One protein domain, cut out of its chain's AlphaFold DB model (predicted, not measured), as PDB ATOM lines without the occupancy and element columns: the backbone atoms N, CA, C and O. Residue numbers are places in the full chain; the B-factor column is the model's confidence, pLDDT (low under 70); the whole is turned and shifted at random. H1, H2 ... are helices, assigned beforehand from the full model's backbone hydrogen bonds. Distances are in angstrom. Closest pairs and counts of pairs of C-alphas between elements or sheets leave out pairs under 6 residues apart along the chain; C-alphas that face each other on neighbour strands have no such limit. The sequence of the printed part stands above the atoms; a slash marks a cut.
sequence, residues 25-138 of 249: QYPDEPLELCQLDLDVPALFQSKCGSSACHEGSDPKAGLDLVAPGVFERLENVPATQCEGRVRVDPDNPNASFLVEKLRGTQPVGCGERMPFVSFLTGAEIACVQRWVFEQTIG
ATOM      1  N   GLN A  25      23.065  21.186  -6.651       57.53
ATOM      2  CA  GLN A  25      23.694  19.934  -7.071       57.53
ATOM      3  C   GLN A  25      23.904  18.966  -5.893       57.53
ATOM      4  O   GLN A  25      23.908  17.746  -6.095       57.53
ATOM      5  N   TYR A  26      24.019  19.499  -4.676       59.44
ATOM      6  CA  TYR A  26      24.186  18.758  -3.434       59.44
ATOM      7  C   TYR A  26      22.836  18.733  -2.707       59.44
ATOM      8  O   TYR A  26      22.412  19.748  -2.167       59.44
ATOM      9  N   PRO A  27      22.104  17.612  -2.726       52.97
ATOM     10  CA  PRO A  27      20.797  17.567  -2.090       52.97
ATOM     11  C   PRO A  27      20.940  17.750  -0.573       52.97
ATOM     12  O   PRO A  27      21.827  17.155   0.037       52.97
ATOM     13  N   ASP A  28      20.052  18.556   0.018       47.56
ATOM     14  CA  ASP A  28      20.005  18.829   1.467       47.56
ATOM     15  C   ASP A  28      19.784  17.556   2.309       47.56
ATOM     16  O   ASP A  28      20.152  17.500   3.480       47.56
ATOM     17  N   GLU A  29      19.203  16.526   1.693       47.88
ATOM     18  CA  GLU A  29      19.095  15.173   2.228       47.88
ATOM     19  C   GLU A  29      20.174  14.309   1.558       47.88
ATOM     20  O   GLU A  29      20.246  14.310   0.319       47.88
ATOM     21  N   PRO A  30      20.991  13.546   2.311       50.69
ATOM     22  CA  PRO A  30      21.947  12.632   1.704       50.69
ATOM     23  C   PRO A  30      21.191  11.714   0.744       50.69
ATOM     24  O   PRO A  30      20.217  11.057   1.119       50.69
ATOM     25  N   LEU A  31      21.611  11.698  -0.528       52.62
ATOM     26  CA  LEU A  31      21.142  10.673  -1.458       52.62
ATOM     27  C   LEU A  31      21.334   9.336  -0.754       52.62
ATOM     28  O   LEU A  31      22.420   9.126  -0.210       52.62
ATOM     29  N   GLU A  32      20.322   8.456  -0.770       56.12
ATOM     30  CA  GLU A  32      20.542   7.065  -0.368       56.12
ATOM     31  C   GLU A  32      21.821   6.627  -1.067       56.12
ATOM     32  O   GLU A  32      21.912   6.683  -2.297       56.12
ATOM     33  N   LEU A  33      22.873   6.376  -0.291       65.12
ATOM     34  CA  LEU A  33      24.177   6.187  -0.891       65.12
ATOM     35  C   LEU A  33      24.085   4.927  -1.741       65.12
ATOM     36  O   LEU A  33      23.452   3.939  -1.363       65.12
ATOM     37  N   CYS A  34      24.701   4.944  -2.916       77.38
ATOM     38  CA  CYS A  34      24.847   3.713  -3.671       77.38
ATOM     39  C   CYS A  34      25.757   2.760  -2.890       77.38
ATOM     40  O   CYS A  34      26.982   2.840  -2.969       77.38
ATOM     41  N   GLN A  35      25.151   1.864  -2.120       75.81
ATOM     42  CA  GLN A  35      25.862   0.864  -1.323       75.81
ATOM     43  C   GLN A  35      26.114  -0.434  -2.101       75.81
ATOM     44  O   GLN A  35      26.698  -1.376  -1.574       75.81
ATOM     45  N   LEU A  36      25.679  -0.493  -3.362       74.00
ATOM     46  CA  LEU A  36      25.912  -1.627  -4.246       74.00
ATOM     47  C   LEU A  36      27.186  -1.404  -5.068       74.00
ATOM     48  O   LEU A  36      27.412  -0.319  -5.608       74.00
ATOM     49  N   ASP A  37      27.973  -2.466  -5.230       81.81
ATOM     50  CA  ASP A  37      29.014  -2.539  -6.256       81.81
ATOM     51  C   ASP A  37      28.349  -2.844  -7.609       81.81
ATOM     52  O   ASP A  37      28.253  -3.993  -8.049       81.81
ATOM     53  N   LEU A  38      27.730  -1.812  -8.193       86.19
ATOM     54  CA  LEU A  38      26.883  -1.917  -9.376       86.19
ATOM     55  C   LEU A  38      27.497  -1.182 -10.570       86.19
ATOM     56  O   LEU A  38      27.610   0.042 -10.572       86.19
ATOM     57  N   ASP A  39      27.783  -1.929 -11.635       91.94
ATOM     58  CA  ASP A  39      28.101  -1.380 -12.953       91.94
ATOM     59  C   ASP A  39      26.811  -0.869 -13.626       91.94
ATOM     60  O   ASP A  39      25.944  -1.644 -14.048       91.94
ATOM     61  N   VAL A  40      26.663   0.456 -13.705       94.62
ATOM     62  CA  VAL A  40      25.478   1.115 -14.277       94.62
ATOM     63  C   VAL A  40      25.305   0.832 -15.777       94.62
ATOM     64  O   VAL A  40      24.194   0.469 -16.176       94.62
ATOM     65  N   PRO A  41      26.342   0.920 -16.629       94.56
ATOM     66  CA  PRO A  41      26.269   0.395 -17.991       94.56
ATOM     67  C   PRO A  41      25.742  -1.049 -18.080       94.56
ATOM     68  O   PRO A  41      24.853  -1.323 -18.893       94.56
ATOM     69  N   ALA A  42      26.212  -1.972 -17.234       93.94
ATOM     70  CA  ALA A  42      25.703  -3.349 -17.219       93.94
ATOM     71  C   ALA A  42      24.243  -3.445 -16.728       93.94
ATOM     72  O   ALA A  42      23.440  -4.226 -17.262       93.94
ATOM     73  N   LEU A  43      23.853  -2.621 -15.753       94.94
ATOM     74  CA  LEU A  43      22.462  -2.489 -15.317       94.94
ATOM     75  C   LEU A  43      21.562  -2.048 -16.479       94.94
ATOM     76  O   LEU A  43      20.514  -2.650 -16.714       94.94
ATOM     77  N   PHE A  44      21.975  -1.042 -17.252       95.62
ATOM     78  CA  PHE A  44      21.221  -0.586 -18.417       95.62
ATOM     79  C   PHE A  44      21.073  -1.674 -19.476       95.62
ATOM     80  O   PHE A  44      19.968  -1.874 -19.983       95.62
ATOM     81  N   GLN A  45      22.130  -2.431 -19.764       93.31
ATOM     82  CA  GLN A  45      22.042  -3.562 -20.687       93.31
ATOM     83  C   GLN A  45      21.029  -4.605 -20.201       93.31
ATOM     84  O   GLN A  45      20.152  -5.019 -20.959       93.31
ATOM     85  N   SER A  46      21.088  -4.979 -18.923       93.00
ATOM     86  CA  SER A  46      20.241  -6.040 -18.368       93.00
ATOM     87  C   SER A  46      18.774  -5.639 -18.159       93.00
ATOM     88  O   SER A  46      17.884  -6.474 -18.326       93.00
ATOM     89  N   LYS A  47      18.496  -4.379 -17.801       93.25
ATOM     90  CA  LYS A  47      17.148  -3.908 -17.428       93.25
ATOM     91  C   LYS A  47      16.451  -3.092 -18.517       93.25
ATOM     92  O   LYS A  47      15.221  -3.024 -18.530       93.25
ATOM     93  N   CYS A  48      17.207  -2.482 -19.429       93.62
ATOM     94  CA  CYS A  48      16.689  -1.547 -20.437       93.62
ATOM     95  C   CYS A  48      17.024  -1.978 -21.874       93.62
ATOM     96  O   CYS A  48      16.270  -1.687 -22.809       93.62
ATOM     97  N   GLY A  49      18.145  -2.673 -22.046       91.50
ATOM     98  CA  GLY A  49      18.811  -2.954 -23.309       91.50
ATOM     99  C   GLY A  49      18.250  -4.117 -24.111       91.50
ATOM    100  O   GLY A  49      19.017  -4.940 -24.584       91.50
ATOM    101  N   SER A  50      16.928  -4.208 -24.263       89.69
ATOM    102  CA  SER A  50      16.343  -5.120 -25.250       89.69
ATOM    103  C   SER A  50      16.034  -4.384 -26.550       89.69
ATOM    104  O   SER A  50      15.633  -3.219 -26.523       89.69
ATOM    105  N   SER A  51      16.113  -5.086 -27.683       86.19
ATOM    106  CA  SER A  51      15.701  -4.561 -29.001       86.19
ATOM    107  C   SER A  51      14.268  -4.003 -29.068       86.19
ATOM    108  O   SER A  51      13.938  -3.252 -29.981       86.19
ATOM    109  N   ALA A  52      13.399  -4.347 -28.109       87.19
ATOM    110  CA  ALA A  52      12.051  -3.786 -27.993       87.19
ATOM    111  C   ALA A  52      11.996  -2.460 -27.204       87.19
ATOM    112  O   ALA A  52      10.976  -1.761 -27.254       87.19
ATOM    113  N   CYS A  53      13.063  -2.125 -26.472       93.12
ATOM    114  CA  CYS A  53      13.140  -1.025 -25.514       93.12
ATOM    115  C   CYS A  53      14.240  -0.023 -25.892       93.12
ATOM    116  O   CYS A  53      13.937   0.934 -26.595       93.12
ATOM    117  N   HIS A  54      15.482  -0.206 -25.444       95.38
ATOM    118  CA  HIS A  54      16.554   0.793 -25.578       95.38
ATOM    119  C   HIS A  54      17.829   0.227 -26.213       95.38
ATOM    120  O   HIS A  54      18.939   0.543 -25.793       95.38
ATOM    121  N   GLU A  55      17.657  -0.618 -27.226       92.44
ATOM    122  CA  GLU A  55      18.731  -1.230 -28.010       92.44
ATOM    123  C   GLU A  55      18.308  -1.325 -29.488       92.44
ATOM    124  O   GLU A  55      17.118  -1.370 -29.811       92.44
ATOM    125  N   GLY A  56      19.282  -1.426 -30.394       86.75
ATOM    126  CA  GLY A  56      19.069  -1.831 -31.782       86.75
ATOM    127  C   GLY A  56      18.917  -0.660 -32.751       86.75
ATOM    128  O   GLY A  56      19.307   0.467 -32.468       86.75
ATOM    129  N   SER A  57      18.379  -0.939 -33.942       85.56
ATOM    130  CA  SER A  57      18.308   0.041 -35.039       85.56
ATOM    131  C   SER A  57      17.168   1.058 -34.918       85.56
ATOM    132  O   SER A  57      17.206   2.075 -35.602       85.56
ATOM    133  N   ASP A  58      16.147   0.769 -34.108       89.25
ATOM    134  CA  ASP A  58      15.000   1.659 -33.864       89.25
ATOM    135  C   ASP A  58      14.579   1.610 -32.381       89.25
ATOM    136  O   ASP A  58      13.510   1.091 -32.037       89.25
ATOM    137  N   PRO A  59      15.453   2.068 -31.466       93.62
ATOM    138  CA  PRO A  59      15.172   2.014 -30.042       93.62
ATOM    139  C   PRO A  59      14.064   3.007 -29.671       93.62
ATOM    140  O   PRO A  59      13.910   4.079 -30.267       93.62
ATOM    141  N   LYS A  60      13.298   2.694 -28.623       92.62
ATOM    142  CA  LYS A  60      12.249   3.582 -28.116       92.62
ATOM    143  C   LYS A  60      12.835   4.940 -27.765       92.62
ATOM    144  O   LYS A  60      13.899   5.048 -27.161       92.62
ATOM    145  N   ALA A  61      12.101   5.981 -28.156       91.62
ATOM    146  CA  ALA A  61      12.503   7.375 -27.985       91.62
ATOM    147  C   ALA A  61      13.838   7.741 -28.676       91.62
ATOM    148  O   ALA A  61      14.421   8.780 -28.355       91.62
ATOM    149  N   GLY A  62      14.326   6.912 -29.612       91.44
ATOM    150  CA  GLY A  62      15.644   7.080 -30.226       91.44
ATOM    151  C   GLY A  62      16.777   7.015 -29.196       91.44
ATOM    152  O   GLY A  62      17.759   7.750 -29.317       91.44
ATOM    153  N   LEU A  63      16.599   6.244 -28.118       94.19
ATOM    154  CA  LEU A  63      17.532   6.156 -26.996       94.19
ATOM    155  C   LEU A  63      18.164   4.764 -26.923       94.19
ATOM    156  O   LEU A  63      17.485   3.807 -26.562       94.19
ATOM    157  N   ASP A  64      19.462   4.693 -27.212       94.12
ATOM    158  CA  ASP A  64      20.290   3.492 -27.076       94.12
ATOM    159  C   ASP A  64      21.107   3.541 -25.776       94.12
ATOM    160  O   ASP A  64      22.014   4.371 -25.632       94.12
ATOM    161  N   LEU A  65      20.785   2.636 -24.851       95.69
ATOM    162  CA  LEU A  65      21.435   2.489 -23.545       95.69
ATOM    163  C   LEU A  65      22.452   1.333 -23.495       95.69
ATOM    164  O   LEU A  65      22.984   1.045 -22.428       95.69
ATOM    165  N   VAL A  66      22.710   0.663 -24.622       94.12
ATOM    166  CA  VAL A  66      23.550  -0.544 -24.693       94.12
ATOM    167  C   VAL A  66      24.897  -0.269 -25.341       94.12
ATOM    168  O   VAL A  66      25.909  -0.799 -24.886       94.12
ATOM    169  N   ALA A  67      24.943   0.550 -26.395       92.31
ATOM    170  CA  ALA A  67      26.201   0.795 -27.096       92.31
ATOM    171  C   ALA A  67      27.276   1.454 -26.188       92.31
ATOM    172  O   ALA A  67      26.929   2.210 -25.272       92.31
ATOM    173  N   PRO A  68      28.582   1.242 -26.446       90.81
ATOM    174  CA  PRO A  68      29.676   1.811 -25.640       90.81
ATOM    175  C   PRO A  68      29.665   3.343 -25.584       90.81
ATOM    176  O   PRO A  68      29.320   3.968 -26.582       90.81
ATOM    177  N   GLY A  69      30.062   3.950 -24.460       91.12
ATOM    178  CA  GLY A  69      30.009   5.411 -24.271       91.12
ATOM    179  C   GLY A  69      28.577   5.912 -24.065       91.12
ATOM    180  O   GLY A  69      28.067   6.740 -24.822       91.12
ATOM    181  N   VAL A  70      27.849   5.270 -23.144       94.62
ATOM    182  CA  VAL A  70      26.424   5.555 -22.913       94.62
ATOM    183  C   VAL A  70      26.212   6.947 -22.329       94.62
ATOM    184  O   VAL A  70      25.251   7.608 -22.715       94.62
ATOM    185  N   PHE A  71      27.109   7.416 -21.461       94.06
ATOM    186  CA  PHE A  71      26.982   8.716 -20.810       94.06
ATOM    187  C   PHE A  71      27.049   9.867 -21.821       94.06
ATOM    188  O   PHE A  71      26.155  10.706 -21.858       94.06
ATOM    189  N   GLU A  72      28.009   9.832 -22.742       93.19
ATOM    190  CA  GLU A  72      28.221  10.854 -23.774       93.19
ATOM    191  C   GLU A  72      27.043  10.953 -24.756       93.19
ATOM    192  O   GLU A  72      26.841  11.964 -25.425       93.19
ATOM    193  N   ARG A  73      26.231   9.894 -24.860       93.75
ATOM    194  CA  ARG A  73      24.991   9.881 -25.657       93.75
ATOM    195  C   ARG A  73      23.747  10.310 -24.872       93.75
ATOM    196  O   ARG A  73      22.643  10.356 -25.437       93.75
ATOM    197  N   LEU A  74      23.892  10.560 -23.576       96.06
ATOM    198  CA  LEU A  74      22.840  11.015 -22.674       96.06
ATOM    199  C   LEU A  74      23.036  12.478 -22.285       96.06
ATOM    200  O   LEU A  74      22.064  13.234 -22.257       96.06
ATOM    201  N   GLU A  75      24.272  12.865 -22.002       95.56
ATOM    202  CA  GLU A  75      24.636  14.199 -21.545       95.56
ATOM    203  C   GLU A  75      24.247  15.269 -22.570       95.56
ATOM    204  O   GLU A  75      24.576  15.168 -23.753       95.56
ATOM    205  N   ASN A  76      23.504  16.293 -22.131       94.88
ATOM    206  CA  ASN A  76      23.056  17.410 -22.970       94.88
ATOM    207  C   ASN A  76      22.247  17.007 -24.222       94.88
ATOM    208  O   ASN A  76      21.993  17.826 -25.110       94.88
ATOM    209  N   VAL A  77      21.785  15.756 -24.304       96.31
ATOM    210  CA  VAL A  77      20.971  15.273 -25.422       96.31
ATOM    211  C   VAL A  77      19.492  15.532 -25.133       96.31
ATOM    212  O   VAL A  77      19.003  15.115 -24.082       96.31
ATOM    213  N   PRO A  78      18.725  16.144 -26.054       96.69
ATOM    214  CA  PRO A  78      17.298  16.384 -25.850       96.69
ATOM    215  C   PRO A  78      16.495  15.111 -25.542       96.69
ATOM    216  O   PRO A  78      16.626  14.072 -26.202       96.69
ATOM    217  N   ALA A  79      15.597  15.204 -24.564       95.81
ATOM    218  CA  ALA A  79      14.640  14.153 -24.257       95.81
ATOM    219  C   ALA A  79      13.476  14.197 -25.260       95.81
ATOM    220  O   ALA A  79      12.578  15.026 -25.171       95.81
ATOM    221  N   THR A  80      13.440  13.264 -26.211       93.31
ATOM    222  CA  THR A  80      12.418  13.238 -27.282       93.31
ATOM    223  C   THR A  80      10.979  13.072 -26.777       93.31
ATOM    224  O   THR A  80      10.038  13.380 -27.502       93.31
ATOM    225  N   GLN A  81      10.800  12.588 -25.545       91.75
ATOM    226  CA  GLN A  81       9.494  12.431 -24.902       91.75
ATOM    227  C   GLN A  81       9.068  13.639 -24.056       91.75
ATOM    228  O   GLN A  81       7.941  13.646 -23.578       91.75
ATOM    229  N   CYS A  82       9.943  14.623 -23.829       94.69
ATOM    230  CA  CYS A  82       9.675  15.743 -22.928       94.69
ATOM    231  C   CYS A  82      10.320  17.019 -23.480       94.69
ATOM    232  O   CYS A  82      11.528  17.222 -23.366       94.69
ATOM    233  N   GLU A  83       9.509  17.863 -24.118       93.88
ATOM    234  CA  GLU A  83       9.984  19.093 -24.752       93.88
ATOM    235  C   GLU A  83      10.677  20.015 -23.736       93.88
ATOM    236  O   GLU A  83      10.195  20.209 -22.622       93.88
ATOM    237  N   GLY A  84      11.828  20.570 -24.124       91.88
ATOM    238  CA  GLY A  84      12.608  21.477 -23.277       91.88
ATOM    239  C   GLY A  84      13.453  20.798 -22.196       91.88
ATOM    240  O   GLY A  84      14.136  21.498 -21.456       91.88
ATOM    241  N   ARG A  85      13.451  19.461 -22.105       94.25
ATOM    242  CA  ARG A  85      14.332  18.704 -21.200       94.25
ATOM    243  C   ARG A  85      15.484  18.047 -21.959       94.25
ATOM    244  O   ARG A  85      15.350  17.679 -23.128       94.25
ATOM    245  N   VAL A  86      16.591  17.835 -21.258       96.12
ATOM    246  CA  VAL A  86      17.699  16.966 -21.681       96.12
ATOM    247  C   VAL A  86      17.652  15.650 -20.905       96.12
ATOM    248  O   VAL A  86      17.063  15.582 -19.828       96.12
ATOM    249  N   ARG A  87      18.211  14.576 -21.473       96.12
ATOM    250  CA  ARG A  87      18.214  13.233 -20.868       96.12
ATOM    251  C   ARG A  87      19.029  13.224 -19.576       96.12
ATOM    252  O   ARG A  87      18.513  12.789 -18.548       96.12
ATOM    253  N   VAL A  88      20.258  13.728 -19.646       96.19
ATOM    254  CA  VAL A  88      21.110  14.041 -18.497       96.19
ATOM    255  C   VAL A  88      21.474  15.520 -18.569       96.19
ATOM    256  O   VAL A  88      21.932  15.995 -19.609       96.19
ATOM    257  N   ASP A  89      21.203  16.222 -17.476       92.56
ATOM    258  CA  ASP A  89      21.557  17.618 -17.242       92.56
ATOM    259  C   ASP A  89      22.800  17.639 -16.337       92.56
ATOM    260  O   ASP A  89      22.678  17.259 -15.168       92.56
ATOM    261  N   PRO A  90      23.987  18.005 -16.852       87.88
ATOM    262  CA  PRO A  90      25.208  18.019 -16.054       87.88
ATOM    263  C   PRO A  90      25.229  19.120 -14.994       87.88
ATOM    264  O   PRO A  90      25.875  18.948 -13.963       87.88
ATOM    265  N   ASP A  91      24.483  20.207 -15.204       85.50
ATOM    266  CA  ASP A  91      24.376  21.289 -14.229       85.50
ATOM    267  C   ASP A  91      23.458  20.878 -13.065       85.50
ATOM    268  O   ASP A  91      23.610  21.356 -11.944       85.50
ATOM    269  N   ASN A  92      22.514  19.960 -13.314       86.44
ATOM    270  CA  ASN A  92      21.564  19.455 -12.320       86.44
ATOM    271  C   ASN A  92      21.431  17.920 -12.395       86.44
ATOM    272  O   ASN A  92      20.361  17.398 -12.745       86.44
ATOM    273  N   PRO A  93      22.478  17.153 -12.032       84.88
ATOM    274  CA  PRO A  93      22.519  15.702 -12.227       84.88
ATOM    275  C   PRO A  93      21.362  14.977 -11.525       84.88
ATOM    276  O   PRO A  93      20.739  14.086 -12.102       84.88
ATOM    277  N   ASN A  94      20.984  15.420 -10.322       79.38
ATOM    278  CA  ASN A  94      19.874  14.844  -9.556       79.38
ATOM    279  C   ASN A  94      18.484  15.126 -10.150       79.38
ATOM    280  O   ASN A  94      17.566  14.321  -9.968       79.38
ATOM    281  N   ALA A  95      18.334  16.235 -10.877       84.69
ATOM    282  CA  ALA A  95      17.108  16.619 -11.578       84.69
ATOM    283  C   ALA A  95      17.119  16.189 -13.059       84.69
ATOM    284  O   ALA A  95      16.248  16.584 -13.843       84.69
ATOM    285  N   SER A  96      18.092  15.368 -13.464       93.19
ATOM    286  CA  SER A  96      18.157  14.811 -14.813       93.19
ATOM    287  C   SER A  96      16.890  14.026 -15.148       93.19
ATOM    288  O   SER A  96      16.400  13.221 -14.352       93.19
ATOM    289  N   PHE A  97      16.390  14.194 -16.375       96.12
ATOM    290  CA  PHE A  97      15.174  13.513 -16.826       96.12
ATOM    291  C   PHE A  97      15.298  11.984 -16.736       96.12
ATOM    292  O   PHE A  97      14.325  11.302 -16.423       96.12
ATOM    293  N   LEU A  98      16.496  11.433 -16.960       96.44
ATOM    294  CA  LEU A  98      16.790  10.016 -16.744       96.44
ATOM    295  C   LEU A  98      16.405   9.562 -15.326       96.44
ATOM    296  O   LEU A  98      15.682   8.578 -15.179       96.44
ATOM    297  N   VAL A  99      16.836  10.294 -14.297       94.38
ATOM    298  CA  VAL A  99      16.595   9.965 -12.882       94.38
ATOM    299  C   VAL A  99      15.106  10.071 -12.546       94.38
ATOM    300  O   VAL A  99      14.542   9.169 -11.924       94.38
ATOM    301  N   GLU A 100      14.432  11.120 -13.024       94.19
ATOM    302  CA  GLU A 100      12.980  11.278 -12.859       94.19
ATOM    303  C   GLU A 100      12.202  10.104 -13.462       94.19
ATOM    304  O   GLU A 100      11.270   9.583 -12.846       94.19
ATOM    305  N   LYS A 101      12.613   9.635 -14.649       95.81
ATOM    306  CA  LYS A 101      11.991   8.489 -15.322       95.81
ATOM    307  C   LYS A 101      12.190   7.189 -14.557       95.81
ATOM    308  O   LYS A 101      11.286   6.357 -14.582       95.81
ATOM    309  N   LEU A 102      13.318   7.017 -13.868       95.56
ATOM    310  CA  LEU A 102      13.567   5.853 -13.013       95.56
ATOM    311  C   LEU A 102      12.715   5.870 -11.737       95.56
ATOM    312  O   LEU A 102      12.187   4.835 -11.317       95.56
ATOM    313  N   ARG A 103      12.525   7.054 -11.149       92.25
ATOM    314  CA  ARG A 103      11.717   7.269  -9.938       92.25
ATOM    315  C   ARG A 103      10.213   7.277 -10.207       92.25
ATOM    316  O   ARG A 103       9.428   6.939  -9.326       92.25
ATOM    317  N   GLY A 104       9.803   7.608 -11.429       92.50
ATOM    318  CA  GLY A 104       8.397   7.806 -11.774       92.50
ATOM    319  C   GLY A 104       7.877   9.197 -11.415       92.50
ATOM    320  O   GLY A 104       6.670   9.371 -11.269       92.50
ATOM    321  N   THR A 105       8.772  10.171 -11.246       93.06
ATOM    322  CA  THR A 105       8.455  11.556 -10.865       93.06
ATOM    323  C   THR A 105       8.498  12.521 -12.050       93.06
ATOM    324  O   THR A 105       8.405  13.732 -11.862       93.06
ATOM    325  N   GLN A 106       8.632  12.009 -13.277       92.56
ATOM    326  CA  GLN A 106       8.660  12.829 -14.485       92.56
ATOM    327  C   GLN A 106       7.375  13.666 -14.652       92.56
ATOM    328  O   GLN A 106       6.294  13.233 -14.235       92.56
ATOM    329  N   PRO A 107       7.444  14.826 -15.335       91.62
ATOM    330  CA  PRO A 107       6.271  15.655 -15.583       91.62
ATOM    331  C   PRO A 107       5.154  14.922 -16.336       91.62
ATOM    332  O   PRO A 107       5.395  14.057 -17.187       91.62
ATOM    333  N   VAL A 108       3.909  15.326 -16.076       90.44
ATOM    334  CA  VAL A 108       2.733  14.810 -16.789       90.44
ATOM    335  C   VAL A 108       2.890  15.050 -18.291       90.44
ATOM    336  O   VAL A 108       3.167  16.165 -18.728       90.44
ATOM    337  N   GLY A 109       2.688  13.998 -19.085       91.75
ATOM    338  CA  GLY A 109       2.859  14.040 -20.539       91.75
ATOM    339  C   GLY A 109       4.254  13.633 -21.023       91.75
ATOM    340  O   GLY A 109       4.403  13.363 -22.210       91.75
ATOM    341  N   CYS A 110       5.235  13.469 -20.128       94.62
ATOM    342  CA  CYS A 110       6.596  13.038 -20.472       94.62
ATOM    343  C   CYS A 110       6.795  11.506 -20.423       94.62
ATOM    344  O   CYS A 110       7.890  10.987 -20.175       94.62
ATOM    345  N   GLY A 111       5.716  10.761 -20.680       91.38
ATOM    346  CA  GLY A 111       5.664   9.298 -20.675       91.38
ATOM    347  C   GLY A 111       5.665   8.665 -19.278       91.38
ATOM    348  O   GLY A 111       5.569   9.345 -18.263       91.38
ATOM    349  N   GLU A 112       5.807   7.340 -19.246       91.50
ATOM    350  CA  GLU A 112       5.692   6.518 -18.029       91.50
ATOM    351  C   GLU A 112       7.034   6.276 -17.325       91.50
ATOM    352  O   GLU A 112       8.097   6.490 -17.920       91.50
ATOM    353  N   ARG A 113       6.973   5.785 -16.080       94.50
ATOM    354  CA  ARG A 113       8.144   5.319 -15.322       94.50
ATOM    355  C   ARG A 113       8.858   4.194 -16.078       94.50
ATOM    356  O   ARG A 113       8.214   3.307 -16.640       94.50
ATOM    357  N   MET A 114      10.185   4.220 -16.058       94.38
ATOM    358  CA  MET A 114      11.052   3.210 -16.661       94.38
ATOM    359  C   MET A 114      11.970   2.567 -15.609       94.38
ATOM    360  O   MET A 114      12.288   3.216 -14.620       94.38
ATOM    361  N   PRO A 115      12.412   1.313 -15.799       93.81
ATOM    362  CA  PRO A 115      11.971   0.379 -16.835       93.81
ATOM    363  C   PRO A 115      10.529  -0.084 -16.585       93.81
ATOM    364  O   PRO A 115      10.201  -0.533 -15.495       93.81
ATOM    365  N   PHE A 116       9.660  -0.017 -17.597       84.75
ATOM    366  CA  PHE A 116       8.211  -0.220 -17.428       84.75
ATOM    367  C   PHE A 116       7.817  -1.588 -16.839       84.75
ATOM    368  O   PHE A 116       6.826  -1.702 -16.126       84.75
ATOM    369  N   VAL A 117       8.580  -2.636 -17.159       80.62
ATOM    370  CA  VAL A 117       8.272  -4.027 -16.780       80.62
ATOM    371  C   VAL A 117       9.005  -4.504 -15.526       80.62
ATOM    372  O   VAL A 117       8.612  -5.501 -14.933       80.62
ATOM    373  N   SER A 118      10.081  -3.823 -15.142       82.94
ATOM    374  CA  SER A 118      10.937  -4.198 -14.019       82.94
ATOM    375  C   SER A 118      11.539  -2.925 -13.455       82.94
ATOM    376  O   SER A 118      12.642  -2.538 -13.844       82.94
ATOM    377  N   PHE A 119      10.804  -2.269 -12.560       91.19
ATOM    378  CA  PHE A 119      11.322  -1.088 -11.884       91.19
ATOM    379  C   PHE A 119      12.622  -1.406 -11.157       91.19
ATOM    380  O   PHE A 119      12.809  -2.507 -10.636       91.19
ATOM    381  N   LEU A 120      13.507  -0.417 -11.149       90.06
ATOM    382  CA  LEU A 120      14.681  -0.441 -10.299       90.06
ATOM    383  C   LEU A 120      14.261  -0.217  -8.843       90.06
ATOM    384  O   LEU A 120      13.300   0.509  -8.557       90.06
ATOM    385  N   THR A 121      14.994  -0.853  -7.942       88.81
ATOM    386  CA  THR A 121      14.948  -0.612  -6.498       88.81
ATOM    387  C   THR A 121      15.483   0.782  -6.160       88.81
ATOM    388  O   THR A 121      16.170   1.399  -6.974       88.81
ATOM    389  N   GLY A 122      15.189   1.282  -4.954       86.81
ATOM    390  CA  GLY A 122      15.755   2.548  -4.463       86.81
ATOM    391  C   GLY A 122      17.285   2.555  -4.536       86.81
ATOM    392  O   GLY A 122      17.855   3.442  -5.166       86.81
ATOM    393  N   ALA A 123      17.921   1.483  -4.052       85.69
ATOM    394  CA  ALA A 123      19.372   1.297  -4.099       85.69
ATOM    395  C   ALA A 123      19.952   1.290  -5.529       85.69
ATOM    396  O   ALA A 123      20.966   1.932  -5.790       85.69
ATOM    397  N   GLU A 124      19.307   0.619  -6.493       90.81
ATOM    398  CA  GLU A 124      19.740   0.675  -7.901       90.81
ATOM    399  C   GLU A 124      19.594   2.095  -8.481       90.81
ATOM    400  O   GLU A 124      20.467   2.550  -9.219       90.81
ATOM    401  N   ILE A 125      18.516   2.817  -8.147       91.19
ATOM    402  CA  ILE A 125      18.307   4.206  -8.592       91.19
ATOM    403  C   ILE A 125      19.375   5.125  -7.997       91.19
ATOM    404  O   ILE A 125      19.953   5.923  -8.735       91.19
ATOM    405  N   ALA A 126      19.675   4.980  -6.709       87.69
ATOM    406  CA  ALA A 126      20.764   5.671  -6.031       87.69
ATOM    407  C   ALA A 126      22.112   5.462  -6.737       87.69
ATOM    408  O   ALA A 126      22.854   6.416  -6.966       87.69
ATOM    409  N   CYS A 127      22.404   4.234  -7.176       90.69
ATOM    410  CA  CYS A 127      23.596   3.933  -7.971       90.69
ATOM    411  C   CYS A 127      23.622   4.627  -9.327       90.69
ATOM    412  O   CYS A 127      24.663   5.156  -9.714       90.69
ATOM    413  N   VAL A 128      22.487   4.707 -10.021       93.44
ATOM    414  CA  VAL A 128      22.408   5.486 -11.263       93.44
ATOM    415  C   VAL A 128      22.617   6.978 -10.993       93.44
ATOM    416  O   VAL A 128      23.293   7.639 -11.774       93.44
ATOM    417  N   GLN A 129      22.079   7.519  -9.900       90.19
ATOM    418  CA  GLN A 129      22.275   8.926  -9.544       90.19
ATOM    419  C   GLN A 129      23.728   9.252  -9.225       90.19
ATOM    420  O   GLN A 129      24.250  10.222  -9.769       90.19
ATOM    421  N   ARG A 130      24.381   8.425  -8.396       88.69
ATOM    422  CA  ARG A 130      25.811   8.557  -8.108       88.69
ATOM    423  C   ARG A 130      26.616   8.525  -9.402       88.69
ATOM    424  O   ARG A 130      27.414   9.421  -9.639       88.69
ATOM    425  N   TRP A 131      26.341   7.550 -10.265       91.19
ATOM    426  CA  TRP A 131      27.015   7.433 -11.552       91.19
ATOM    427  C   TRP A 131      26.824   8.673 -12.435       91.19
ATOM    428  O   TRP A 131      27.793   9.159 -13.000       91.19
ATOM    429  N   VAL A 132      25.610   9.234 -12.536       91.38
ATOM    430  CA  VAL A 132      25.397  10.493 -13.276       91.38
ATOM    431  C   VAL A 132      26.226  11.618 -12.653       91.38
ATOM    432  O   VAL A 132      26.942  12.303 -13.371       91.38
ATOM    433  N   PHE A 133      26.167  11.782 -11.333       86.56
ATOM    434  CA  PHE A 133      26.883  12.832 -10.608       86.56
ATOM    435  C   PHE A 133      28.406  12.768 -10.829       86.56
ATOM    436  O   PHE A 133      29.010  13.764 -11.229       86.56
ATOM    437  N   GLU A 134      29.006  11.587 -10.649       85.44
ATOM    438  CA  GLU A 134      30.444  11.331 -10.838       85.44
ATOM    439  C   GLU A 134      30.916  11.669 -12.257       85.44
ATOM    440  O   GLU A 134      31.997  12.227 -12.441       85.44
ATOM    441  N   GLN A 135      30.096  11.363 -13.265       87.50
ATOM    442  CA  GLN A 135      30.408  11.643 -14.666       87.50
ATOM    443  C   GLN A 135      30.260  13.134 -15.010       87.50
ATOM    444  O   GLN A 135      30.997  13.643 -15.848       87.50
ATOM    445  N   THR A 136      29.331  13.848 -14.364       83.00
ATOM    446  CA  THR A 136      29.045  15.266 -14.660       83.00
ATOM    447  C   THR A 136      30.003  16.251 -13.998       83.00
ATOM    448  O   THR A 136      30.278  17.302 -14.566       83.00
ATOM    449  N   ILE A 137      30.512  15.932 -12.806       71.06
ATOM    450  CA  ILE A 137      31.373  16.848 -12.039       71.06
ATOM    451  C   ILE A 137      32.854  16.619 -12.350       71.06
ATOM    452  O   ILE A 137      33.681  17.466 -12.036       71.06
ATOM    453  N   GLY A 138      33.183  15.513 -13.028       56.00
ATOM    454  CA  GLY A 138      34.558  15.116 -13.274       56.00
ATOM    455  C   GLY A 138      35.215  14.700 -11.964       56.00
ATOM    456  O   GLY A 138      35.599  15.521 -11.135       56.00
TER     457      GLY A 138
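This is residues 25 to 138 of the 249 residues of an uncharacterized protein of Sandaracinus sp (UniProt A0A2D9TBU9). With little regular structure, this is a compact body built mostly of loops, in which the long helix H3 and the short H2 pack side by side as a helical hairpin, with the short H1 near H3. Loop residues 28 and 57 mark its two far ends. The printed part has 114 residues, with H1, H2 and H3 in that order and no named strand; it is all helix by class, though these hold only 31 residues. The radius of gyration of the C-alphas is 13.2 A, the spans 39 by 31 by 26 A.

H1 is residues 40 to 47, from C-alpha 40 at (25.478, 1.115, -14.277). H2 is residues 97 to 103. H3, residues 122 to 137, is 22.5 A long and ends at C-alpha 137, (31.373, 16.848, -12.039).

H3 touches H2 with residues 125 to 129 alone; the closest C-alphas, of Val 99 and Gln 129, are 6.7 A apart. This hairpin has a shallow tilt of 18 degrees, opposite ways. H1 and H3 only just touch, with 3 pairs of C-alphas within 8 A, the closest Val 40 and Val 128 at 6.1 A. H1 and H2 are apart. In H1, H2 and H3 every O i to N i+4 pair is within hydrogen-bond range.

The C-alphas of Asp 28 and Ser 57 are farthest apart, 41.1 A. The printed part has no cut; both links are long. Residues 25 to 33 and 138 have pLDDT under 70.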